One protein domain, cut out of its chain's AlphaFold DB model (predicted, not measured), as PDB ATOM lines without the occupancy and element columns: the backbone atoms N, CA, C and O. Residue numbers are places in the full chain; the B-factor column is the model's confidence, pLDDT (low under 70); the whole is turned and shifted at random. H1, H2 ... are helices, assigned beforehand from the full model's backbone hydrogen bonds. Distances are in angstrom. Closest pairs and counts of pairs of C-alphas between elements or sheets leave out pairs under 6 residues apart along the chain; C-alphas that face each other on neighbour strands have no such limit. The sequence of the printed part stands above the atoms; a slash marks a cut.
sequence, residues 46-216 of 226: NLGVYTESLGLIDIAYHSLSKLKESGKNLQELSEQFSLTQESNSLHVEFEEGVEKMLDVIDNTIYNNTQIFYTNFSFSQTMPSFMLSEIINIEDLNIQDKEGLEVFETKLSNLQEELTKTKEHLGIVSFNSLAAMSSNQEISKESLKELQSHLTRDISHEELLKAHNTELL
ATOM      1  N   ASN A  46      26.099  36.383 -29.112       52.47
ATOM      2  CA  ASN A  46      26.596  37.592 -28.444       52.47
ATOM      3  C   ASN A  46      26.128  37.676 -26.984       52.47
ATOM      4  O   ASN A  46      26.936  37.974 -26.111       52.47
ATOM      5  N   LEU A  47      24.857  37.364 -26.702       53.62
ATOM      6  CA  LEU A  47      24.329  37.405 -25.336       53.62
ATOM      7  C   LEU A  47      25.022  36.384 -24.416       53.62
ATOM      8  O   LEU A  47      25.402  36.752 -23.311       53.62
ATOM      9  N   GLY A  48      25.250  35.154 -24.892       56.91
ATOM     10  CA  GLY A  48      25.958  34.117 -24.130       56.91
ATOM     11  C   GLY A  48      27.404  34.492 -23.789       56.91
ATOM     12  O   GLY A  48      27.837  34.325 -22.652       56.91
ATOM     13  N   VAL A  49      28.129  35.094 -24.739       61.28
ATOM     14  CA  VAL A  49      29.495  35.590 -24.495       61.28
ATOM     15  C   VAL A  49      29.490  36.714 -23.452       61.28
ATOM     16  O   VAL A  49      30.357  36.744 -22.581       61.28
ATOM     17  N   TYR A  50      28.498  37.613 -23.471       64.69
ATOM     18  CA  TYR A  50      28.386  38.678 -22.466       64.69
ATOM     19  C   TYR A  50      28.076  38.143 -21.065       64.69
ATOM     20  O   TYR A  50      28.657  38.620 -20.090       64.69
ATOM     21  N   THR A  51      27.195  37.150 -20.946       64.00
ATOM     22  CA  THR A  51      26.844  36.568 -19.644       64.00
ATOM     23  C   THR A  51      27.995  35.791 -19.032       64.00
ATOM     24  O   THR A  51      28.234  35.906 -17.833       64.00
ATOM     25  N   GLU A  52      28.747  35.055 -19.851       71.31
ATOM     26  CA  GLU A  52      29.969  34.382 -19.403       71.31
ATOM     27  C   GLU A  52      31.036  35.396 -18.970       71.31
ATOM     28  O   GLU A  52      31.676  35.224 -17.935       71.31
ATOM     29  N   SER A  53      31.177  36.502 -19.703       76.62
ATOM     30  CA  SER A  53      32.139  37.561 -19.373       76.62
ATOM     31  C   SER A  53      31.836  38.234 -18.029       76.62
ATOM     32  O   SER A  53      32.744  38.450 -17.229       76.62
ATOM     33  N   LEU A  54      30.562  38.534 -17.756       75.88
ATOM     34  CA  LEU A  54      30.130  39.081 -16.464       75.88
ATOM     35  C   LEU A  54      30.359  38.082 -15.327       75.88
ATOM     36  O   LEU A  54      30.901  38.458 -14.290       75.88
ATOM     37  N   GLY A  55      30.012  36.809 -15.550       75.25
ATOM     38  CA  GLY A  55      30.241  35.735 -14.584       75.25
ATOM     39  C   GLY A  55      31.707  35.622 -14.168       75.25
ATOM     40  O   GLY A  55      32.024  35.514 -12.984       75.25
ATOM     41  N   LEU A  56      32.600  35.723 -15.150       83.56
ATOM     42  CA  LEU A  56      34.040  35.699 -14.945       83.56
ATOM     43  C   LEU A  56      34.528  36.901 -14.125       83.56
ATOM     44  O   LEU A  56      35.262  36.719 -13.153       83.56
ATOM     45  N   ILE A  57      34.100  38.116 -14.488       83.88
ATOM     46  CA  ILE A  57      34.481  39.352 -13.784       83.88
ATOM     47  C   ILE A  57      34.028  39.319 -12.322       83.88
ATOM     48  O   ILE A  57      34.779  39.716 -11.435       83.88
ATOM     49  N   ASP A  58      32.828  38.817 -12.052       83.38
ATOM     50  CA  ASP A  58      32.295  38.761 -10.694       83.38
ATOM     51  C   ASP A  58      33.043  37.742  -9.824       83.38
ATOM     52  O   ASP A  58      33.408  38.057  -8.690       83.38
ATOM     53  N   ILE A  59      33.359  36.550 -10.345       86.12
ATOM     54  CA  ILE A  59      34.170  35.568  -9.601       86.12
ATOM     55  C   ILE A  59      35.577  36.114  -9.344       86.12
ATOM     56  O   ILE A  59      36.094  35.977  -8.231       86.12
ATOM     57  N   ALA A  60      36.179  36.778 -10.334       88.12
ATOM     58  CA  ALA A  60      37.451  37.470 -10.166       88.12
ATOM     59  C   ALA A  60      37.373  38.515  -9.039       88.12
ATOM     60  O   ALA A  60      38.191  38.503  -8.118       88.12
ATOM     61  N   TYR A  61      36.345  39.366  -9.052       88.81
ATOM     62  CA  TYR A  61      36.146  40.416  -8.055       88.81
ATOM     63  C   TYR A  61      35.962  39.855  -6.636       88.81
ATOM     64  O   TYR A  61      36.548  40.357  -5.668       88.81
ATOM     65  N   HIS A  62      35.172  38.789  -6.494       88.12
ATOM     66  CA  HIS A  62      34.970  38.122  -5.209       88.12
ATOM     67  C   HIS A  62      36.247  37.461  -4.691       88.12
ATOM     68  O   HIS A  62      36.543  37.558  -3.499       88.12
ATOM     69  N   SER A  63      37.037  36.855  -5.575       89.44
ATOM     70  CA  SER A  63      38.309  36.230  -5.205       89.44
ATOM     71  C   SER A  63      39.327  37.276  -4.749       89.44
ATOM     72  O   SER A  63      39.931  37.115  -3.692       89.44
ATOM     73  N   LEU A  64      39.425  38.413  -5.451       90.12
ATOM     74  CA  LEU A  64      40.221  39.559  -4.996       90.12
ATOM     75  C   LEU A  64      39.746  40.104  -3.641       90.12
ATOM     76  O   LEU A  64      40.567  40.500  -2.820       90.12
ATOM     77  N   SER A  65      38.434  40.104  -3.381       90.00
ATOM     78  CA  SER A  65      37.884  40.555  -2.092       90.00
ATOM     79  C   SER A  65      38.323  39.652  -0.939       90.00
ATOM     80  O   SER A  65      38.720  40.160   0.107       90.00
ATOM     81  N   LYS A  66      38.322  38.328  -1.145       89.69
ATOM     82  CA  LYS A  66      38.837  37.356  -0.165       89.69
ATOM     83  C   LYS A  66      40.336  37.513   0.072       89.69
ATOM     84  O   LYS A  66      40.782  37.478   1.217       89.69
ATOM     85  N   LEU A  67      41.110  37.715  -0.996       91.25
ATOM     86  CA  LEU A  67      42.549  37.969  -0.890       91.25
ATOM     87  C   LEU A  67      42.829  39.261  -0.117       91.25
ATOM     88  O   LEU A  67      43.747  39.299   0.693       91.25
ATOM     89  N   LYS A  68      42.010  40.297  -0.312       90.38
ATOM     90  CA  LYS A  68      42.134  41.572   0.399       90.38
ATOM     91  C   LYS A  68      41.794  41.446   1.881       90.38
ATOM     92  O   LYS A  68      42.482  42.021   2.707       90.38
ATOM     93  N   GLU A  69      40.751  40.696   2.226       90.50
ATOM     94  CA  GLU A  69      40.435  40.384   3.627       90.50
ATOM     95  C   GLU A  69      41.564  39.588   4.293       90.50
ATOM     96  O   GLU A  69      41.977  39.905   5.403       90.50
ATOM     97  N   SER A  70      42.123  38.609   3.581       90.94
ATOM     98  CA  SER A  70      43.258  37.823   4.073       90.94
ATOM     99  C   SER A  70      44.515  38.684   4.245       90.94
ATOM    100  O   SER A  70      45.187  38.572   5.264       90.94
ATOM    101  N   GLY A  71      44.787  39.603   3.309       91.06
ATOM    102  CA  GLY A  71      45.886  40.569   3.401       91.06
ATOM    103  C   GLY A  71      45.803  41.453   4.648       91.06
ATOM    104  O   GLY A  71      46.803  41.602   5.348       91.06
ATOM    105  N   LYS A  72      44.600  41.924   5.001       91.69
ATOM    106  CA  LYS A  72      44.375  42.682   6.243       91.69
ATOM    107  C   LYS A  72      44.701  41.863   7.481       91.69
ATOM    108  O   LYS A  72      45.382  42.354   8.375       91.69
ATOM    109  N   ASN A  73      44.266  40.604   7.516       93.12
ATOM    110  CA  ASN A  73      44.579  39.708   8.629       93.12
ATOM    111  C   ASN A  73      46.101  39.500   8.756       93.12
ATOM    112  O   ASN A  73      46.641  39.563   9.857       93.12
ATOM    113  N   LEU A  74      46.814  39.322   7.636       93.94
ATOM    114  CA  LEU A  74      48.280  39.234   7.631       93.94
ATOM    115  C   LEU A  74      48.945  40.527   8.137       93.94
ATOM    116  O   LEU A  74      49.946  40.465   8.854       93.94
ATOM    117  N   GLN A  75      48.383  41.694   7.810       92.25
ATOM    118  CA  GLN A  75      48.859  42.986   8.309       92.25
ATOM    119  C   GLN A  75      48.662  43.120   9.825       92.25
ATOM    120  O   GLN A  75      49.597  43.512  10.525       92.25
ATOM    121  N   GLU A  76      47.507  42.713  10.353       92.25
ATOM    122  CA  GLU A  76      47.250  42.673  11.797       92.25
ATOM    123  C   GLU A  76      48.235  41.741  12.526       92.25
ATOM    124  O   GLU A  76      48.784  42.108  13.568       92.25
ATOM    125  N   LEU A  77      48.532  40.566  11.958       92.06
ATOM    126  CA  LEU A  77      49.536  39.641  12.499       92.06
ATOM    127  C   LEU A  77      50.948  40.245  12.472       92.06
ATOM    128  O   LEU A  77      51.692  40.128  13.449       92.06
ATOM    129  N   SER A  78      51.313  40.945  11.394       91.50
ATOM    130  CA  SER A  78      52.587  41.670  11.286       91.50
ATOM    131  C   SER A  78      52.717  42.787  12.330       91.50
ATOM    132  O   SER A  78      53.777  42.987  12.942       91.50
ATOM    133  N   GLU A  79      51.630  43.515  12.587       91.06
ATOM    134  CA  GLU A  79      51.570  44.525  13.638       91.06
ATOM    135  C   GLU A  79      51.741  43.921  15.030       91.06
ATOM    136  O   GLU A  79      52.566  44.415  15.803       91.06
ATOM    137  N   GLN A  80      51.035  42.828  15.327       89.62
ATOM    138  CA  GLN A  80      51.167  42.113  16.595       89.62
ATOM    139  C   GLN A  80      52.585  41.571  16.792       89.62
ATOM    140  O   GLN A  80      53.179  41.797  17.846       89.62
ATOM    141  N   PHE A  81      53.170  40.948  15.765       88.75
ATOM    142  CA  PHE A  81      54.539  40.429  15.801       88.75
ATOM    143  C   PHE A  81      55.559  41.527  16.123       88.75
ATOM    144  O   PHE A  81      56.450  41.338  16.955       88.75
ATOM    145  N   SER A  82      55.389  42.707  15.517       86.38
ATOM    146  CA  SER A  82      56.245  43.874  15.767       86.38
ATOM    147  C   SER A  82      56.199  44.351  17.226       86.38
ATOM    148  O   SER A  82      57.170  44.932  17.711       86.38
ATOM    149  N   LEU A  83      55.073  44.137  17.917       85.12
ATOM    150  CA  LEU A  83      54.835  44.593  19.289       85.12
ATOM    151  C   LEU A  83      55.247  43.562  20.343       85.12
ATOM    152  O   LEU A  83      55.775  43.945  21.388       85.12
ATOM    153  N   THR A  84      54.988  42.276  20.102       82.44
ATOM    154  CA  THR A  84      55.159  41.220  21.112       82.44
ATOM    155  C   THR A  84      56.484  40.476  20.987       82.44
ATOM    156  O   THR A  84      56.971  39.952  21.986       82.44
ATOM    157  N   GLN A  85      57.073  40.410  19.785       70.69
ATOM    158  CA  GLN A  85      58.199  39.524  19.451       70.69
ATOM    159  C   GLN A  85      57.966  38.038  19.821       70.69
ATOM    160  O   GLN A  85      58.908  37.241  19.824       70.69
ATOM    161  N   GLU A  86      56.721  37.635  20.104       67.12
ATOM    162  CA  GLU A  86      56.344  36.239  20.329       67.12
ATOM    163  C   GLU A  86      56.268  35.530  18.975       67.12
ATOM    164  O   GLU A  86      55.251  35.511  18.289       67.12
ATOM    165  N   SER A  87      57.419  35.007  18.563       70.00
ATOM    166  CA  SER A  87      57.693  34.721  17.158       70.00
ATOM    167  C   SER A  87      56.998  33.469  16.614       70.00
ATOM    168  O   SER A  87      56.474  33.506  15.507       70.00
ATOM    169  N   ASN A  88      56.931  32.373  17.375       79.56
ATOM    170  CA  ASN A  88      56.560  31.083  16.778       79.56
ATOM    171  C   ASN A  88      55.070  30.948  16.431       79.56
ATOM    172  O   ASN A  88      54.756  30.468  15.351       79.56
ATOM    173  N   SER A  89      54.149  31.347  17.317       87.06
ATOM    174  CA  SER A  89      52.707  31.187  17.046       87.06
ATOM    175  C   SER A  89      52.231  32.120  15.933       87.06
ATOM    176  O   SER A  89      51.456  31.705  15.081       87.06
ATOM    177  N   LEU A  90      52.721  33.364  15.930       89.88
ATOM    178  CA  LEU A  90      52.361  34.361  14.925       89.88
ATOM    179  C   LEU A  90      52.965  34.034  13.556       89.88
ATOM    180  O   LEU A  90      52.305  34.255  12.548       89.88
ATOM    181  N   HIS A  91      54.182  33.471  13.502       90.00
ATOM    182  CA  HIS A  91      54.741  32.962  12.245       90.00
ATOM    183  C   HIS A  91      53.882  31.853  11.647       90.00
ATOM    184  O   HIS A  91      53.559  31.933  10.469       90.00
ATOM    185  N   VAL A  92      53.480  30.866  12.455       91.12
ATOM    186  CA  VAL A  92      52.637  29.760  11.976       91.12
ATOM    187  C   VAL A  92      51.301  30.285  11.451       91.12
ATOM    188  O   VAL A  92      50.899  29.937  10.349       91.12
ATOM    189  N   GLU A  93      50.634  31.171  12.193       92.44
ATOM    190  CA  GLU A  93      49.350  31.738  11.761       92.44
ATOM    191  C   GLU A  93      49.480  32.583  10.482       92.44
ATOM    192  O   GLU A  93      48.601  32.554   9.618       92.44
ATOM    193  N   PHE A  94      50.598  33.297  10.327       94.19
ATOM    194  CA  PHE A  94      50.903  34.054   9.116       94.19
ATOM    195  C   PHE A  94      51.149  33.134   7.913       94.19
ATOM    196  O   PHE A  94      50.564  33.356   6.856       94.19
ATOM    197  N   GLU A  95      51.967  32.089   8.070       93.12
ATOM    198  CA  GLU A  95      52.234  31.093   7.022       93.12
ATOM    199  C   GLU A  95      50.943  30.384   6.589       93.12
ATOM    200  O   GLU A  95      50.650  30.320   5.397       93.12
ATOM    201  N   GLU A  96      50.098  29.964   7.536       93.19
ATOM    202  CA  GLU A  96      48.775  29.399   7.234       93.19
ATOM    203  C   GLU A  96      47.867  30.389   6.485       93.19
ATOM    204  O   GLU A  96      47.028  29.995   5.671       93.19
ATOM    205  N   GLY A  97      47.976  31.685   6.787       92.69
ATOM    206  CA  GLY A  97      47.254  32.736   6.075       92.69
ATOM    207  C   GLY A  97      47.722  32.877   4.625       92.69
ATOM    208  O   GLY A  97      46.887  32.950   3.722       92.69
ATOM    209  N   VAL A  98      49.037  32.846   4.396       92.94
ATOM    210  CA  VAL A  98      49.641  32.849   3.055       92.94
ATOM    211  C   VAL A  98      49.203  31.616   2.258       92.94
ATOM    212  O   VAL A  98      48.746  31.763   1.124       92.94
ATOM    213  N   GLU A  99      49.237  30.421   2.854       90.00
ATOM    214  CA  GLU A  99      48.774  29.182   2.207       90.00
ATOM    215  C   GLU A  99      47.302  29.267   1.778       90.00
ATOM    216  O   GLU A  99      46.965  28.957   0.636       90.00
ATOM    217  N   LYS A 100      46.416  29.781   2.643       90.12
ATOM    218  CA  LYS A 100      44.996  29.989   2.297       90.12
ATOM    219  C   LYS A 100      44.811  30.959   1.130       90.12
ATOM    220  O   LYS A 100      43.867  30.815   0.352       90.12
ATOM    221  N   MET A 101      45.670  31.968   1.009       90.75
ATOM    222  CA  MET A 101      45.625  32.914  -0.106       90.75
ATOM    223  C   MET A 101      46.096  32.272  -1.412       90.75
ATOM    224  O   MET A 101      45.463  32.488  -2.447       90.75
ATOM    225  N   LEU A 102      47.142  31.444  -1.362       88.75
ATOM    226  CA  LEU A 102      47.585  30.639  -2.505       88.75
ATOM    227  C   LEU A 102      46.490  29.668  -2.954       88.75
ATOM    228  O   LEU A 102      46.171  29.617  -4.139       88.75
ATOM    229  N   ASP A 103      45.801  29.021  -2.014       86.38
ATOM    230  CA  ASP A 103      44.644  28.177  -2.322       86.38
ATOM    231  C   ASP A 103      43.537  28.949  -3.051       86.38
ATOM    232  O   ASP A 103      42.896  28.417  -3.960       86.38
ATOM    233  N   VAL A 104      43.270  30.206  -2.687       88.81
ATOM    234  CA  VAL A 104      42.299  31.025  -3.430       88.81
ATOM    235  C   VAL A 104      42.781  31.253  -4.861       88.81
ATOM    236  O   VAL A 104      41.981  31.131  -5.789       88.81
ATOM    237  N   ILE A 105      44.059  31.555  -5.063       86.94
ATOM    238  CA  ILE A 105      44.626  31.790  -6.393       86.94
ATOM    239  C   ILE A 105      44.571  30.533  -7.269       86.94
ATOM    240  O   ILE A 105      44.085  30.578  -8.405       86.94
ATOM    241  N   ASP A 106      45.030  29.407  -6.743       84.12
ATOM    242  CA  ASP A 106      45.173  28.174  -7.512       84.12
ATOM    243  C   ASP A 106      43.822  27.534  -7.837       84.12
ATOM    244  O   ASP A 106      43.644  26.927  -8.895       84.12
ATOM    245  N   ASN A 107      42.835  27.729  -6.958       82.25
ATOM    246  CA  ASN A 107      41.568  27.006  -7.030       82.25
ATOM    247  C   ASN A 107      40.407  27.839  -7.577       82.25
ATOM    248  O   ASN A 107      39.304  27.315  -7.739       82.25
ATOM    249  N   THR A 108      40.624  29.119  -7.886       84.25
ATOM    250  CA  THR A 108      39.584  29.950  -8.504       84.25
ATOM    251  C   THR A 108      39.479  29.644  -9.995       84.25
ATOM    252  O   THR A 108      40.295  30.080 -10.817       84.25
ATOM    253  N   ILE A 109      38.425  28.905 -10.345       81.69
ATOM    254  CA  ILE A 109      38.150  28.427 -11.700       81.69
ATOM    255  C   ILE A 109      36.760  28.894 -12.136       81.69
ATOM    256  O   ILE A 109      35.782  28.778 -11.399       81.69
ATOM    257  N   TYR A 110      36.653  29.353 -13.381       78.12
ATOM    258  CA  TYR A 110      35.379  29.609 -14.044       78.12
ATOM    259  C   TYR A 110      35.354  28.943 -15.417       78.12
ATOM    260  O   TYR A 110      36.296  29.085 -16.191       78.12
ATOM    261  N   ASN A 111      34.296  28.180 -15.718       77.44
ATOM    262  CA  ASN A 111      34.159  27.420 -16.969       77.44
ATOM    263  C   ASN A 111      35.434  26.635 -17.349       77.44
ATOM    264  O   ASN A 111      35.932  26.724 -18.470       77.44
ATOM    265  N   ASN A 112      35.982  25.874 -16.393       75.56
ATOM    266  CA  ASN A 112      37.222  25.091 -16.531       75.56
ATOM    267  C   ASN A 112      38.484  25.910 -16.862       75.56
ATOM    268  O   ASN A 112      39.499  25.334 -17.245       75.56
ATOM    269  N   THR A 113      38.436  27.232 -16.703       75.81
ATOM    270  CA  THR A 113      39.572  28.132 -16.904       75.81
ATOM    271  C   THR A 113      39.996  28.717 -15.564       75.81
ATOM    272  O   THR A 113      39.168  29.254 -14.828       75.81
ATOM    273  N   GLN A 114      41.284  28.606 -15.238       83.00
ATOM    274  CA  GLN A 114      41.853  29.272 -14.069       83.00
ATOM    275  C   GLN A 114      41.805  30.785 -14.287       83.00
ATOM    276  O   GLN A 114      42.188  31.269 -15.354       83.00
ATOM    277  N   ILE A 115      41.299  31.528 -13.305       84.38
ATOM    278  CA  ILE A 115      41.138  32.977 -13.455       84.38
ATOM    279  C   ILE A 115      42.473  33.694 -13.239       84.38
ATOM    280  O   ILE A 115      42.864  34.562 -14.018       84.38
ATOM    281  N   PHE A 116      43.201  33.323 -12.193       82.25
ATOM    282  CA  PHE A 116      44.522  33.889 -11.949       82.25
ATOM    283  C   PHE A 116      45.527  33.378 -12.989       82.25
ATOM    284  O   PHE A 116      45.362  32.295 -13.547       82.25
ATOM    285  N   TYR A 117      46.529  34.204 -13.303       77.81
ATOM    286  CA  TYR A 117      47.544  33.957 -14.345       77.81
ATOM    287  C   TYR A 117      47.031  33.866 -15.792       77.81
ATOM    288  O   TYR A 117      47.833  33.736 -16.719       77.81
ATOM    289  N   THR A 118      45.726  34.019 -16.016       77.50
ATOM    290  CA  THR A 118      45.124  34.062 -17.350       77.50
ATOM    291  C   THR A 118      44.864  35.505 -17.774       77.50
ATOM    292  O   THR A 118      44.429  36.346 -16.985       77.50
ATOM    293  N   ASN A 119      45.134  35.807 -19.045       77.88
ATOM    294  CA  ASN A 119      44.732  37.068 -19.662       77.88
ATOM    295  C   ASN A 119      43.359  36.889 -20.317       77.88
ATOM    296  O   ASN A 119      43.211  36.067 -21.228       77.88
ATOM    297  N   PHE A 120      42.370  37.659 -19.871       77.38
ATOM    298  CA  PHE A 120      41.025  37.622 -20.428       77.38
ATOM    299  C   PHE A 120      40.821  38.785 -21.384       77.38
ATOM    300  O   PHE A 120      40.901  39.950 -21.006       77.38
ATOM    301  N   SER A 121      40.511  38.455 -22.638       73.12
ATOM    302  CA  SER A 121      40.089  39.414 -23.654       73.12
ATOM    303  C   SER A 121      38.702  39.035 -24.151       73.12
ATOM    304  O   SER A 121      38.483  37.922 -24.624       73.12
ATOM    305  N   PHE A 122      37.765  39.973 -24.044       66.50
ATOM    306  CA  PHE A 122      36.367  39.728 -24.394       66.50
ATOM    307  C   PHE A 122      36.052  40.034 -25.869       66.50
ATOM    308  O   PHE A 122      35.132  39.449 -26.432       66.50
ATOM    309  N   SER A 123      36.805  40.935 -26.519       60.69
ATOM    310  CA  SER A 123      36.783  41.193 -27.973       60.69
ATOM    311  C   SER A 123      37.849  42.229 -28.374       60.69
ATOM    312  O   SER A 123      38.418  42.894 -27.514       60.69
ATOM    313  N   GLN A 124      38.075  42.439 -29.683       49.38
ATOM    314  CA  GLN A 124      39.016  43.458 -30.196       49.38
ATOM    315  C   GLN A 124      38.682  44.902 -29.781       49.38
ATOM    316  O   GLN A 124      39.542  45.775 -29.861       49.38
ATOM    317  N   THR A 125      37.441  45.167 -29.370       51.34
ATOM    318  CA  THR A 125      36.980  46.489 -28.922       51.34
ATOM    319  C   THR A 125      36.731  46.555 -27.420       51.34
ATOM    320  O   THR A 125      36.283  47.591 -26.940       51.34
ATOM    321  N   MET A 126      36.965  45.465 -26.686       60.69
ATOM    322  CA  MET A 126      36.755  45.419 -25.244       60.69
ATOM    323  C   MET A 126      38.081  45.437 -24.486       60.69
ATOM    324  O   MET A 126      39.058  44.845 -24.950       60.69
ATOM    325  N   PRO A 127      38.113  46.080 -23.307       60.00
ATOM    326  CA  PRO A 127      39.262  46.019 -22.424       60.00
ATOM    327  C   PRO A 127      39.535  44.564 -22.038       60.00
ATOM    328  O   PRO A 127      38.620  43.810 -21.697       60.00
ATOM    329  N   SER A 128      40.799  44.170 -22.153       66.81
ATOM    330  CA  SER A 128      41.318  42.962 -21.529       66.81
ATOM    331  C   SER A 128      41.737  43.285 -20.107       66.81
ATOM    332  O   SER A 128      42.266  44.372 -19.883       66.81
ATOM    333  N   PHE A 129      41.590  42.331 -19.197       69.25
ATOM    334  CA  PHE A 129      42.234  42.410 -17.893       69.25
ATOM    335  C   PHE A 129      43.072  41.163 -17.657       69.25
ATOM    336  O   PHE A 129      42.799  40.080 -18.186       69.25
ATOM    337  N   MET A 130      44.094  41.323 -16.828       71.00
ATOM    338  CA  MET A 130      44.987  40.243 -16.452       71.00
ATOM    339  C   MET A 130      45.169  40.275 -14.940       71.00
ATOM    340  O   MET A 130      45.687  41.239 -14.389       71.00
ATOM    341  N   LEU A 131      44.776  39.200 -14.256       70.62
ATOM    342  CA  LEU A 131      45.002  39.061 -12.810       70.62
ATOM    343  C   LEU A 131      46.382  38.476 -12.502       70.62
ATOM    344  O   LEU A 131      46.573  37.798 -11.496       70.62
ATOM    345  N   SER A 132      47.349  38.689 -13.392       63.09
ATOM    346  CA  SER A 132      48.695  38.171 -13.208       63.09
ATOM    347  C   SER A 132      49.508  38.998 -12.239       63.09
ATOM    348  O   SER A 132      50.536  38.508 -11.838       63.09
ATOM    349  N   GLU A 133      49.121  40.229 -11.889       57.66
ATOM    350  CA  GLU A 133      49.949  41.106 -11.041       57.66
ATOM    351  C   GLU A 133      49.958  40.734  -9.550       57.66
ATOM    352  O   GLU A 133      50.708  41.331  -8.774       57.66
ATOM    353  N   ILE A 134      49.214  39.697  -9.155       59.75
ATOM    354  CA  ILE A 134      49.271  39.088  -7.814       59.75
ATOM    355  C   ILE A 134      50.469  38.126  -7.710       59.75
ATOM    356  O   ILE A 134      50.405  37.054  -7.118       59.75
ATOM    357  N   ILE A 135      51.568  38.503  -8.356       56.25
ATOM    358  CA  ILE A 135      52.868  37.850  -8.240       56.25
ATOM    359  C   ILE A 135      53.414  38.307  -6.895       56.25
ATOM    360  O   ILE A 135      53.404  39.518  -6.637       56.25
ATOM    361  N   ASN A 136      53.881  37.356  -6.087       69.06
ATOM    362  CA  ASN A 136      54.619  37.545  -4.834       69.06
ATOM    363  C   ASN A 136      53.799  37.359  -3.544       69.06
ATOM    364  O   ASN A 136      54.217  37.854  -2.501       69.06
ATOM    365  N   ILE A 137      52.672  36.627  -3.565       80.62
ATOM    366  CA  ILE A 137      52.077  36.147  -2.298       80.62
ATOM    367  C   ILE A 137      53.076  35.262  -1.547       80.62
ATOM    368  O   ILE A 137      53.175  35.376  -0.329       80.62
ATOM    369  N   GLU A 138      53.862  34.446  -2.261       82.38
ATOM    370  CA  GLU A 138      54.899  33.610  -1.643       82.38
ATOM    371  C   GLU A 138      56.044  34.421  -1.016       82.38
ATOM    372  O   GLU A 138      56.746  33.906  -0.147       82.38
ATOM    373  N   ASP A 139      56.235  35.678  -1.429       84.56
ATOM    374  CA  ASP A 139      57.280  36.548  -0.881       84.56
ATOM    375  C   ASP A 139      56.795  37.354   0.336       84.56
ATOM    376  O   ASP A 139      57.590  38.067   0.957       84.56
ATOM    377  N   LEU A 140      55.502  37.276   0.684       89.12
ATOM    378  CA  LEU A 140      54.969  37.974   1.850       89.12
ATOM    379  C   LEU A 140      55.618  37.435   3.124       89.12
ATOM    380  O   LEU A 140      55.675  36.232   3.373       89.12
ATOM    381  N   ASN A 141      56.075  38.354   3.966       88.88
ATOM    382  CA  ASN A 141      56.744  38.036   5.214       88.88
ATOM    383  C   ASN A 141      56.123  38.856   6.342       88.88
ATOM    384  O   ASN A 141      55.897  40.055   6.194       88.88
ATOM    385  N   ILE A 142      55.913  38.234   7.502       90.50
ATOM    386  CA  ILE A 142      55.367  38.901   8.690       90.50
ATOM    387  C   ILE A 142      56.198  40.115   9.139       90.50
ATOM    388  O   ILE A 142      55.687  40.996   9.825       90.50
ATOM    389  N   GLN A 143      57.484  40.171   8.786       90.19
ATOM    390  CA  GLN A 143      58.378  41.287   9.103       90.19
ATOM    391  C   GLN A 143      58.300  42.426   8.076       90.19
ATOM    392  O   GLN A 143      58.736  43.538   8.374       90.19
ATOM    393  N   ASP A 144      57.761  42.163   6.884       88.12
ATOM    394  CA  ASP A 144      57.732  43.096   5.762       88.12
ATOM    395  C   ASP A 144      56.358  43.766   5.616       88.12
ATOM    396  O   ASP A 144      55.506  43.373   4.817       88.12
ATOM    397  N   LYS A 145      56.148  44.821   6.407       85.62
ATOM    398  CA  LYS A 145      54.922  45.630   6.338       85.62
ATOM    399  C   LYS A 145      54.760  46.355   5.007       85.62
ATOM    400  O   LYS A 145      53.639  46.489   4.529       85.62
ATOM    401  N   GLU A 146      55.859  46.818   4.417       88.38
ATOM    402  CA  GLU A 146      55.817  47.540   3.145       88.38
ATOM    403  C   GLU A 146      55.371  46.599   2.018       88.38
ATOM    404  O   GLU A 146      54.506  46.958   1.220       88.38
ATOM    405  N   GLY A 147      55.873  45.359   2.011       87.94
ATOM    406  CA  GLY A 147      55.415  44.307   1.104       87.94
ATOM    407  C   GLY A 147      53.909  44.038   1.205       87.94
ATOM    408  O   GLY A 147      53.229  43.968   0.176       87.94
ATOM    409  N   LEU A 148      53.364  43.965   2.425       88.88
ATOM    410  CA  LEU A 148      51.926  43.781   2.668       88.88
ATOM    411  C   LEU A 148      51.085  44.975   2.179       88.88
ATOM    412  O   LEU A 148      50.067  44.778   1.516       88.88
ATOM    413  N   GLU A 149      51.523  46.212   2.424       88.31
ATOM    414  CA  GLU A 149      50.829  47.419   1.943       88.31
ATOM    415  C   GLU A 149      50.828  47.523   0.408       88.31
ATOM    416  O   GLU A 149      49.814  47.869  -0.217       88.31
ATOM    417  N   VAL A 150      51.958  47.193  -0.225       88.75
ATOM    418  CA  VAL A 150      52.070  47.134  -1.689       88.75
ATOM    419  C   VAL A 150      51.130  46.068  -2.248       88.75
ATOM    420  O   VAL A 150      50.441  46.315  -3.243       88.75
ATOM    421  N   PHE A 151      51.068  44.903  -1.606       88.50
ATOM    422  CA  PHE A 151      50.155  43.832  -1.978       88.50
ATOM    423  C   PHE A 151      48.682  44.275  -1.910       88.50
ATOM    424  O   PHE A 151      47.956  44.140  -2.899       88.50
ATOM    425  N   GLU A 152      48.241  44.894  -0.810       87.50
ATOM    426  CA  GLU A 152      46.866  45.401  -0.687       87.50
ATOM    427  C   GLU A 152      46.519  46.472  -1.729       87.50
ATOM    428  O   GLU A 152      45.399  46.520  -2.261       87.50
ATOM    429  N   THR A 153      47.485  47.340  -2.035       88.56
ATOM    430  CA  THR A 153      47.325  48.388  -3.045       88.56
ATOM    431  C   THR A 153      47.117  47.774  -4.427       88.56
ATOM    432  O   THR A 153      46.193  48.170  -5.140       88.56
ATOM    433  N   LYS A 154      47.906  46.754  -4.788       87.56
ATOM    434  CA  LYS A 154      47.732  46.013  -6.048       87.56
ATOM    435  C   LYS A 154      46.357  45.354  -6.135       87.56
ATOM    436  O   LYS A 154      45.677  45.516  -7.146       87.56
ATOM    437  N   LEU A 155      45.909  44.678  -5.072       88.50
ATOM    438  CA  LEU A 155      44.569  44.080  -5.040       88.50
ATOM    439  C   LEU A 155      43.471  45.128  -5.249       88.50
ATOM    440  O   LEU A 155      42.522  44.893  -5.995       88.50
ATOM    441  N   SER A 156      43.603  46.295  -4.617       88.25
ATOM    442  CA  SER A 156      42.633  47.386  -4.748       88.25
ATOM    443  C   SER A 156      42.591  47.955  -6.169       88.25
ATOM    444  O   SER A 156      41.504  48.167  -6.703       88.25
ATOM    445  N   ASN A 157      43.751  48.131  -6.806       87.94
ATOM    446  CA  ASN A 157      43.840  48.586  -8.193       87.94
ATOM    447  C   ASN A 157      43.197  47.577  -9.159       87.94
ATOM    448  O   ASN A 157      42.425  47.973 -10.031       87.94
ATOM    449  N   LEU A 158      43.444  46.275  -8.963       87.31
ATOM    450  CA  LEU A 158      42.823  45.215  -9.765       87.31
ATOM    451  C   LEU A 158      41.298  45.174  -9.581       87.31
ATOM    452  O   LEU A 158      40.562  45.014 -10.553       87.31
ATOM    453  N   GLN A 159      40.789  45.370  -8.358       88.00
ATOM    454  CA  GLN A 159      39.343  45.477  -8.118       88.00
ATOM    455  C   GLN A 159      38.723  46.679  -8.844       88.00
ATOM    456  O   GLN A 159      37.625  46.574  -9.402       88.00
ATOM    457  N   GLU A 160      39.415  47.818  -8.859       86.62
ATOM    458  CA  GLU A 160      38.974  49.004  -9.592       86.62
ATOM    459  C   GLU A 160      38.976  48.760 -11.112       86.62
ATOM    460  O   GLU A 160      38.019  49.126 -11.800       86.62
ATOM    461  N   GLU A 161      40.005  48.094 -11.642       85.69
ATOM    462  CA  GLU A 161      40.088  47.709 -13.054       85.69
ATOM    463  C   GLU A 161      38.951  46.760 -13.461       85.69
ATOM    464  O   GLU A 161      38.300  46.980 -14.488       85.69
ATOM    465  N   LEU A 162      38.646  45.752 -12.637       85.69
ATOM    466  CA  LEU A 162      37.509  44.856 -12.865       85.69
ATOM    467  C   LEU A 162      36.177  45.606 -12.847       85.69
ATOM    468  O   LEU A 162      35.322  45.350 -13.693       85.69
ATOM    469  N   THR A 163      36.009  46.562 -11.931       84.62
ATOM    470  CA  THR A 163      34.792  47.384 -11.847       84.62
ATOM    471  C   THR A 163      34.603  48.204 -13.123       84.62
ATOM    472  O   THR A 163      33.548  48.137 -13.753       84.62
ATOM    473  N   LYS A 164      35.654  48.898 -13.579       81.56
ATOM    474  CA  LYS A 164      35.640  49.654 -14.844       81.56
ATOM    475  C   LYS A 164      35.379  48.752 -16.049       81.56
ATOM    476  O   LYS A 164      34.634  49.123 -16.957       81.56
ATOM    477  N   THR A 165      35.965  47.557 -16.055       80.69
ATOM    478  CA  THR A 165      35.749  46.558 -17.107       80.69
ATOM    479  C   THR A 165      34.296  46.089 -17.132       80.69
ATOM    480  O   THR A 165      33.697  46.038 -18.208       80.69
ATOM    481  N   LYS A 166      33.696  45.821 -15.964       79.88
ATOM    482  CA  LYS A 166      32.280  45.454 -15.823       79.88
ATOM    483  C   LYS A 166      31.363  46.555 -16.346       79.88
ATOM    484  O   LYS A 166      30.460  46.280 -17.136       79.88
ATOM    485  N   GLU A 167      31.610  47.802 -15.952       74.50
ATOM    486  CA  GLU A 167      30.843  48.965 -16.414       74.50
ATOM    487  C   GLU A 167      30.932  49.132 -17.933       74.50
ATOM    488  O   GLU A 167      29.913  49.284 -18.613       74.50
ATOM    489  N   HIS A 168      32.144  49.047 -18.489       72.31
ATOM    490  CA  HIS A 168      32.359  49.155 -19.926       72.31
ATOM    491  C   HIS A 168      31.668  48.022 -20.693       72.31
ATOM    492  O   HIS A 168      30.997  48.277 -21.694       72.31
ATOM    493  N   LEU A 169      31.771  46.783 -20.202       73.56
ATOM    494  CA  LEU A 169      31.048  45.638 -20.749       73.56
ATOM    495  C   LEU A 169      29.534  45.877 -20.717       73.56
ATOM    496  O   LEU A 169      28.859  45.612 -21.713       73.56
ATOM    497  N   GLY A 170      29.001  46.444 -19.632       66.56
ATOM    498  CA  GLY A 170      27.593  46.823 -19.537       66.56
ATOM    499  C   GLY A 170      27.170  47.837 -20.605       66.56
ATOM    500  O   GLY A 170      26.169  47.627 -21.294       66.56
ATOM    501  N   ILE A 171      27.961  48.896 -20.810       63.62
ATOM    502  CA  ILE A 171      27.700  49.934 -21.823       63.62
ATOM    503  C   ILE A 171      27.769  49.358 -23.243       63.62
ATOM    504  O   ILE A 171      26.879  49.609 -24.058       63.62
ATOM    505  N   VAL A 172      28.806  48.576 -23.556       64.88
ATOM    506  CA  VAL A 172      28.974  47.948 -24.876       64.88
ATOM    507  C   VAL A 172      27.833  46.974 -25.158       64.88
ATOM    508  O   VAL A 172      27.261  47.011 -26.248       64.88
ATOM    509  N   SER A 173      27.448  46.161 -24.172       63.12
ATOM    510  CA  SER A 173      26.328  45.220 -24.289       63.12
ATOM    511  C   SER A 173      25.012  45.955 -24.543       63.12
ATOM    512  O   SER A 173      24.262  45.593 -25.451       63.12
ATOM    513  N   PHE A 174      24.755  47.036 -23.801       59.75
ATOM    514  CA  PHE A 174      23.573  47.873 -23.995       59.75
ATOM    515  C   PHE A 174      23.536  48.509 -25.390       59.75
ATOM    516  O   PHE A 174      22.517  48.431 -26.073       59.75
ATOM    517  N   ASN A 175      24.648  49.091 -25.849       56.59
ATOM    518  CA  ASN A 175      24.739  49.722 -27.167       56.59
ATOM    519  C   ASN A 175      24.595  48.707 -28.307       56.59
ATOM    520  O   ASN A 175      23.918  48.991 -29.295       56.59
ATOM    521  N   SER A 176      25.196  47.522 -28.160       60.16
ATOM    522  CA  SER A 176      25.056  46.406 -29.100       60.16
ATOM    523  C   SER A 176      23.585  46.024 -29.251       60.16
ATOM    524  O   SER A 176      23.063  45.975 -30.363       60.16
ATOM    525  N   LEU A 177      22.865  45.891 -28.136       55.94
ATOM    526  CA  LEU A 177      21.436  45.594 -28.160       55.94
ATOM    527  C   LEU A 177      20.625  46.747 -28.742       55.94
ATOM    528  O   LEU A 177      19.836  46.516 -29.649       55.94
ATOM    529  N   ALA A 178      20.862  47.990 -28.327       50.31
ATOM    530  CA  ALA A 178      20.173  49.158 -28.873       50.31
ATOM    531  C   ALA A 178      20.337  49.281 -30.408       50.31
ATOM    532  O   ALA A 178      19.375  49.569 -31.128       50.31
ATOM    533  N   ALA A 179      21.531  48.991 -30.932       52.84
ATOM    534  CA  ALA A 179      21.804  48.944 -32.368       52.84
ATOM    535  C   ALA A 179      21.104  47.772 -33.080       52.84
ATOM    536  O   ALA A 179      20.809  47.857 -34.272       52.84
ATOM    537  N   MET A 180      20.791  46.688 -32.370       50.72
ATOM    538  CA  MET A 180      19.964  45.600 -32.896       50.72
ATOM    539  C   MET A 180      18.470  45.965 -32.910       50.72
ATOM    540  O   MET A 180      17.777  45.564 -33.845       50.72
ATOM    541  N   SER A 181      17.980  46.769 -31.950       43.81
ATOM    542  CA  SER A 181      16.585  47.269 -31.951       43.81
ATOM    543  C   SER A 181      16.262  48.231 -33.079       43.81
ATOM    544  O   SER A 181      15.104  48.324 -33.478       43.81
ATOM    545  N   SER A 182      17.247  48.971 -33.586       44.12
ATOM    546  CA  SER A 182      16.997  49.976 -34.623       44.12
ATOM    547  C   SER A 182      16.626  49.361 -35.978       44.12
ATOM    548  O   SER A 182      16.062  50.061 -36.815       44.12
ATOM    549  N   ASN A 183      16.869  48.055 -36.174       43.00
ATOM    550  CA  ASN A 183      16.556  47.326 -37.407       43.00
ATOM    551  C   ASN A 183      15.504  46.203 -37.244       43.00
ATOM    552  O   ASN A 183      15.023  45.707 -38.261       43.00
ATOM    553  N   GLN A 184      15.123  45.809 -36.019       45.56
ATOM    554  CA  GLN A 184      14.036  44.859 -35.692       45.56
ATOM    555  C   GLN A 184      13.603  45.027 -34.221       45.56
ATOM    556  O   GLN A 184      14.460  45.212 -33.366       45.56
ATOM    557  N   GLU A 185      12.309  44.889 -33.896       42.94
ATOM    558  CA  GLU A 185      11.807  44.928 -32.506       42.94
ATOM    559  C   GLU A 185      12.563  43.935 -31.599       42.94
ATOM    560  O   GLU A 185      12.527  42.720 -31.813       42.94
ATOM    561  N   ILE A 186      13.247  44.444 -30.567       48.47
ATOM    562  CA  ILE A 186      13.747  43.609 -29.468       48.47
ATOM    563  C   ILE A 186      12.546  43.221 -28.611       48.47
ATOM    564  O   ILE A 186      11.783  44.089 -28.179       48.47
ATOM    565  N   SER A 187      12.371  41.926 -28.344       53.69
ATOM    566  CA  SER A 187      11.319  41.475 -27.437       53.69
ATOM    567  C   SER A 187      11.573  42.013 -26.025       53.69
ATOM    568  O   SER A 187      12.709  42.073 -25.548       53.69
ATOM    569  N   LYS A 188      10.501  42.390 -25.322       50.91
ATOM    570  CA  LYS A 188      10.576  42.801 -23.910       50.91
ATOM    571  C   LYS A 188      11.272  41.748 -23.042       50.91
ATOM    572  O   LYS A 188      11.944  42.116 -22.083       50.91
ATOM    573  N   GLU A 189      11.133  40.472 -23.384       52.78
ATOM    574  CA  GLU A 189      11.800  39.348 -22.730       52.78
ATOM    575  C   GLU A 189      13.330  39.421 -22.839       52.78
ATOM    576  O   GLU A 189      13.991  39.297 -21.815       52.78
ATOM    577  N   SER A 190      13.905  39.712 -24.011       49.69
ATOM    578  CA  SER A 190      15.368  39.815 -24.159       49.69
ATOM    579  C   SER A 190      15.956  41.028 -23.430       49.69
ATOM    580  O   SER A 190      17.055  40.948 -22.886       49.69
ATOM    581  N   LEU A 191      15.217  42.144 -23.362       52.91
ATOM    582  CA  LEU A 191      15.610  43.293 -22.535       52.91
ATOM    583  C   LEU A 191      15.547  42.963 -21.042       52.91
ATOM    584  O   LEU A 191      16.450  43.339 -20.303       52.91
ATOM    585  N   LYS A 192      14.511  42.240 -20.599       55.53
ATOM    586  CA  LYS A 192      14.395  41.778 -19.211       55.53
ATOM    587  C   LYS A 192      15.487  40.786 -18.832       55.53
ATOM    588  O   LYS A 192      15.987  40.871 -17.720       55.53
ATOM    589  N   GLU A 193      15.848  39.865 -19.718       55.66
ATOM    590  CA  GLU A 193      16.889  38.863 -19.477       55.66
ATOM    591  C   GLU A 193      18.260  39.528 -19.313       55.66
ATOM    592  O   GLU A 193      18.921  39.321 -18.295       55.66
ATOM    593  N   LEU A 194      18.615  40.442 -20.225       51.78
ATOM    594  CA  LEU A 194      19.828  41.251 -20.109       51.78
ATOM    595  C   LEU A 194      19.819  42.118 -18.852       51.78
ATOM    596  O   LEU A 194      20.810  42.160 -18.132       51.78
ATOM    597  N   GLN A 195      18.715  42.817 -18.585       55.09
ATOM    598  CA  GLN A 195      18.599  43.651 -17.396       55.09
ATOM    599  C   GLN A 195      18.758  42.796 -16.141       55.09
ATOM    600  O   GLN A 195      19.507  43.185 -15.256       55.09
ATOM    601  N   SER A 196      18.163  41.598 -16.112       58.38
ATOM    602  CA  SER A 196      18.342  40.655 -15.012       58.38
ATOM    603  C   SER A 196      19.793  40.236 -14.848       58.38
ATOM    604  O   SER A 196      20.206  40.114 -13.713       58.38
ATOM    605  N   HIS A 197      20.559  40.050 -15.931       52.91
ATOM    606  CA  HIS A 197      21.968  39.647 -15.898       52.91
ATOM    607  C   HIS A 197      22.921  40.790 -15.546       52.91
ATOM    608  O   HIS A 197      23.878  40.573 -14.813       52.91
ATOM    609  N   LEU A 198      22.633  42.009 -16.002       48.44
ATOM    610  CA  LEU A 198      23.364  43.218 -15.614       48.44
ATOM    611  C   LEU A 198      23.153  43.565 -14.137       48.44
ATOM    612  O   LEU A 198      24.044  44.135 -13.515       48.44
ATOM    613  N   THR A 199      21.982  43.236 -13.586       44.78
ATOM    614  CA  THR A 199      21.647  43.457 -12.174       44.78
ATOM    615  C   THR A 199      21.684  42.176 -11.340       44.78
ATOM    616  O   THR A 199      21.232  42.207 -10.196       44.78
ATOM    617  N   ARG A 200      22.133  41.036 -11.893       47.41
ATOM    618  CA  ARG A 200      22.220  39.781 -11.133       47.41
ATOM    619  C   ARG A 200      23.473  39.866 -10.291       47.41
ATOM    620  O   ARG A 200      24.572  39.746 -10.821       47.41
ATOM    621  N   ASP A 201      23.300  40.016  -8.989       47.22
ATOM    622  CA  ASP A 201      24.344  39.595  -8.068       47.22
ATOM    623  C   ASP A 201      24.472  38.074  -8.205       47.22
ATOM    624  O   ASP A 201      23.470  37.349  -8.149       47.22
ATOM    625  N   ILE A 202      25.686  37.582  -8.460       50.06
ATOM    626  CA  ILE A 202      25.940  36.141  -8.478       50.06
ATOM    627  C   ILE A 202      25.498  35.565  -7.137       50.06
ATOM    628  O   ILE A 202      25.827  36.085  -6.069       50.06
ATOM    629  N   SER A 203      24.715  34.490  -7.192       49.66
ATOM    630  CA  SER A 203      24.224  33.853  -5.977       49.66
ATOM    631  C   SER A 203      25.392  33.281  -5.165       49.66
ATOM    632  O   SER A 203      26.364  32.766  -5.718       49.66
ATOM    633  N   HIS A 204      25.295  33.320  -3.834       43.28
ATOM    634  CA  HIS A 204      26.323  32.768  -2.942       43.28
ATOM    635  C   HIS A 204      26.668  31.296  -3.264       43.28
ATOM    636  O   HIS A 204      27.817  30.887  -3.138       43.28
ATOM    637  N   GLU A 205      25.704  30.512  -3.758       43.09
ATOM    638  CA  GLU A 205      25.915  29.126  -4.205       43.09
ATOM    639  C   GLU A 205      26.761  29.006  -5.483       43.09
ATOM    640  O   GLU A 205      27.564  28.080  -5.597       43.09
ATOM    641  N   GLU A 206      26.618  29.920  -6.445       48.88
ATOM    642  CA  GLU A 206      27.480  29.967  -7.636       48.88
ATOM    643  C   GLU A 206      28.912  30.386  -7.260       48.88
ATOM    644  O   GLU A 206      29.869  29.823  -7.792       48.88
ATOM    645  N   LEU A 207      29.069  31.277  -6.272       48.25
ATOM    646  CA  LEU A 207      30.378  31.634  -5.710       48.25
ATOM    647  C   LEU A 207      31.034  30.457  -4.977       48.25
ATOM    648  O   LEU A 207      32.227  30.217  -5.145       48.25
ATOM    649  N   LEU A 208      30.272  29.691  -4.195       43.09
ATOM    650  CA  LEU A 208      30.780  28.494  -3.516       43.09
ATOM    651  C   LEU A 208      31.215  27.407  -4.510       43.09
ATOM    652  O   LEU A 208      32.219  26.741  -4.275       43.09
ATOM    653  N   LYS A 209      30.518  27.259  -5.644       48.88
ATOM    654  CA  LYS A 209      30.909  26.324  -6.714       48.88
ATOM    655  C   LYS A 209      32.194  26.737  -7.436       48.88
ATOM    656  O   LYS A 209      32.975  25.860  -7.791       48.88
ATOM    657  N   ALA A 210      32.428  28.036  -7.625       40.25
ATOM    658  CA  ALA A 210      33.675  28.551  -8.203       40.25
ATOM    659  C   ALA A 210      34.902  28.322  -7.296       40.25
ATOM    660  O   ALA A 210      36.028  28.277  -7.779       40.25
ATOM    661  N   HIS A 211      34.670  28.134  -5.993       43.06
ATOM    662  CA  HIS A 211      35.677  27.805  -4.982       43.06
ATOM    663  C   HIS A 211      35.578  26.351  -4.489       43.06
ATOM    664  O   HIS A 211      35.980  26.065  -3.361       43.06
ATOM    665  N   ASN A 212      34.992  25.433  -5.269       43.59
ATOM    666  CA  ASN A 212      34.713  24.086  -4.780       43.59
ATOM    667  C   ASN A 212      36.001  23.267  -4.568       43.59
ATOM    668  O   ASN A 212      36.510  22.612  -5.477       43.59
ATOM    669  N   THR A 213      36.486  23.269  -3.328       42.97
ATOM    670  CA  THR A 213      37.648  22.513  -2.852       42.97
ATOM    671  C   THR A 213      37.445  20.995  -2.881       42.97
ATOM    672  O   THR A 213      38.427  20.258  -2.792       42.97
ATOM    673  N   GLU A 214      36.217  20.487  -3.066       41.31
ATOM    674  CA  GLU A 214      35.982  19.048  -3.271       41.31
ATOM    675  C   GLU A 214      36.616  18.546  -4.573       41.31
ATOM    676  O   GLU A 214      37.227  17.482  -4.580       41.31
ATOM    677  N   LEU A 215      36.593  19.352  -5.644       41.84
ATOM    678  CA  LEU A 215      37.281  19.019  -6.898       41.84
ATOM    679  C   LEU A 215      38.804  18.959  -6.723       41.84
ATOM    680  O   LEU A 215      39.477  18.213  -7.434       41.84
ATOM    681  N   LEU A 216      39.348  19.716  -5.766       39.91
ATOM    682  CA  LEU A 216      40.762  19.661  -5.408       39.91
ATOM    683  C   LEU A 216      41.095  18.421  -4.585       39.91
ATOM    684  O   LEU A 216      42.080  17.745  -4.871       39.91
TER     685      LEU A 216
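AT A GLANCE: This is residues 46 to 216 of the 226 residues of an uncharacterized protein of Sulfurospirillum sp. UBA11407 (UniProt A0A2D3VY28). Two long helices, H1 and H3, run side by side in opposite ways and make a long rod. H2 folds back along the later half of H1 as a hairpin, the short helix H4 folds back beside the far end of H3, and the small helix H5 crosses H1. Between H2 and H3 a long stretch without named elements, residues 108 to 144, loops along one side of the rod, and residues 179 to 185 stick out at one end. The printed part has 171 residues with five named helices, H1 to H5 in order, and no named strand; its class is all helix. It is loose, with a radius of gyration of the C-alphas of 19.6 A, and spans 71 by 32 by 22 A.

HOW THE PARTS SIT: H1, residues 46 to 84, is the hub and touches the four other helices. H2, residues 87 to 107, forms a helical hairpin with it, at a shallow tilt of 6 degrees, opposite ways; H1 touches H2 with residues 63 to 81 alone, and the closest C-alphas are those of Leu 67 and Met 101, 6.0 A apart. H3, residues 145 to 181, touches H1 at a shallow tilt of 15 degrees, opposite ways, the C-alphas of Tyr 61 and Gln 159 coming closest at 6.0 A. H4, residues 188 to 198, only just touches H1, with 3 pairs of C-alphas within 8 A, the closest being Thr 51 and His 197 at 6.9 A; they run the same way at a shallow tilt of 18 degrees. H3 and H4 are close but not clearly touching, with the C-alphas of Gly 170 and Leu 198 closest at 6.8 A. H1, H3 and H4 form an up and down bundle, each helix running against the one before it. H5, residues 204 to 210, only just touches H1, with 3 pairs of C-alphas within 8 A, and is about perpendicular to it at 90 degrees; the closest C-alphas are those of Ile 59 and Leu 207, 6.7 A apart. H2 and H3 are apart, and so are H3 and H5. In H1, H2, H3, H4 and H5 every O i to N i+4 pair is within hydrogen-bond range.

IN THESE COORDINATES: H1 begins at C-alpha 46 (26.596, 37.592, -28.444) and is 57.3 A long. H2 measures 30.1 A and H3 54.2 A from first to last C-alpha; H3 begins at C-alpha 145 (54.922, 45.630, 6.338). H4 measures 15.2 A and H5 10.0 A, and H5 ends at C-alpha 210 (33.675, 28.551, -8.203).

THE WHOLE: The two C-alphas farthest apart, those of Glu 86 and Asn 183, are 71.0 A apart. The printed part has no cut. The link from H2 to H3 is long, with 37 residues, and holds two short antiparallel pairings, 109 to 110 with 113 to 114 and 119 to 120 with 129 to 130. Mean pLDDT of the printed part is 72.8; 67 residues are under 70, among them residues 170 to 216.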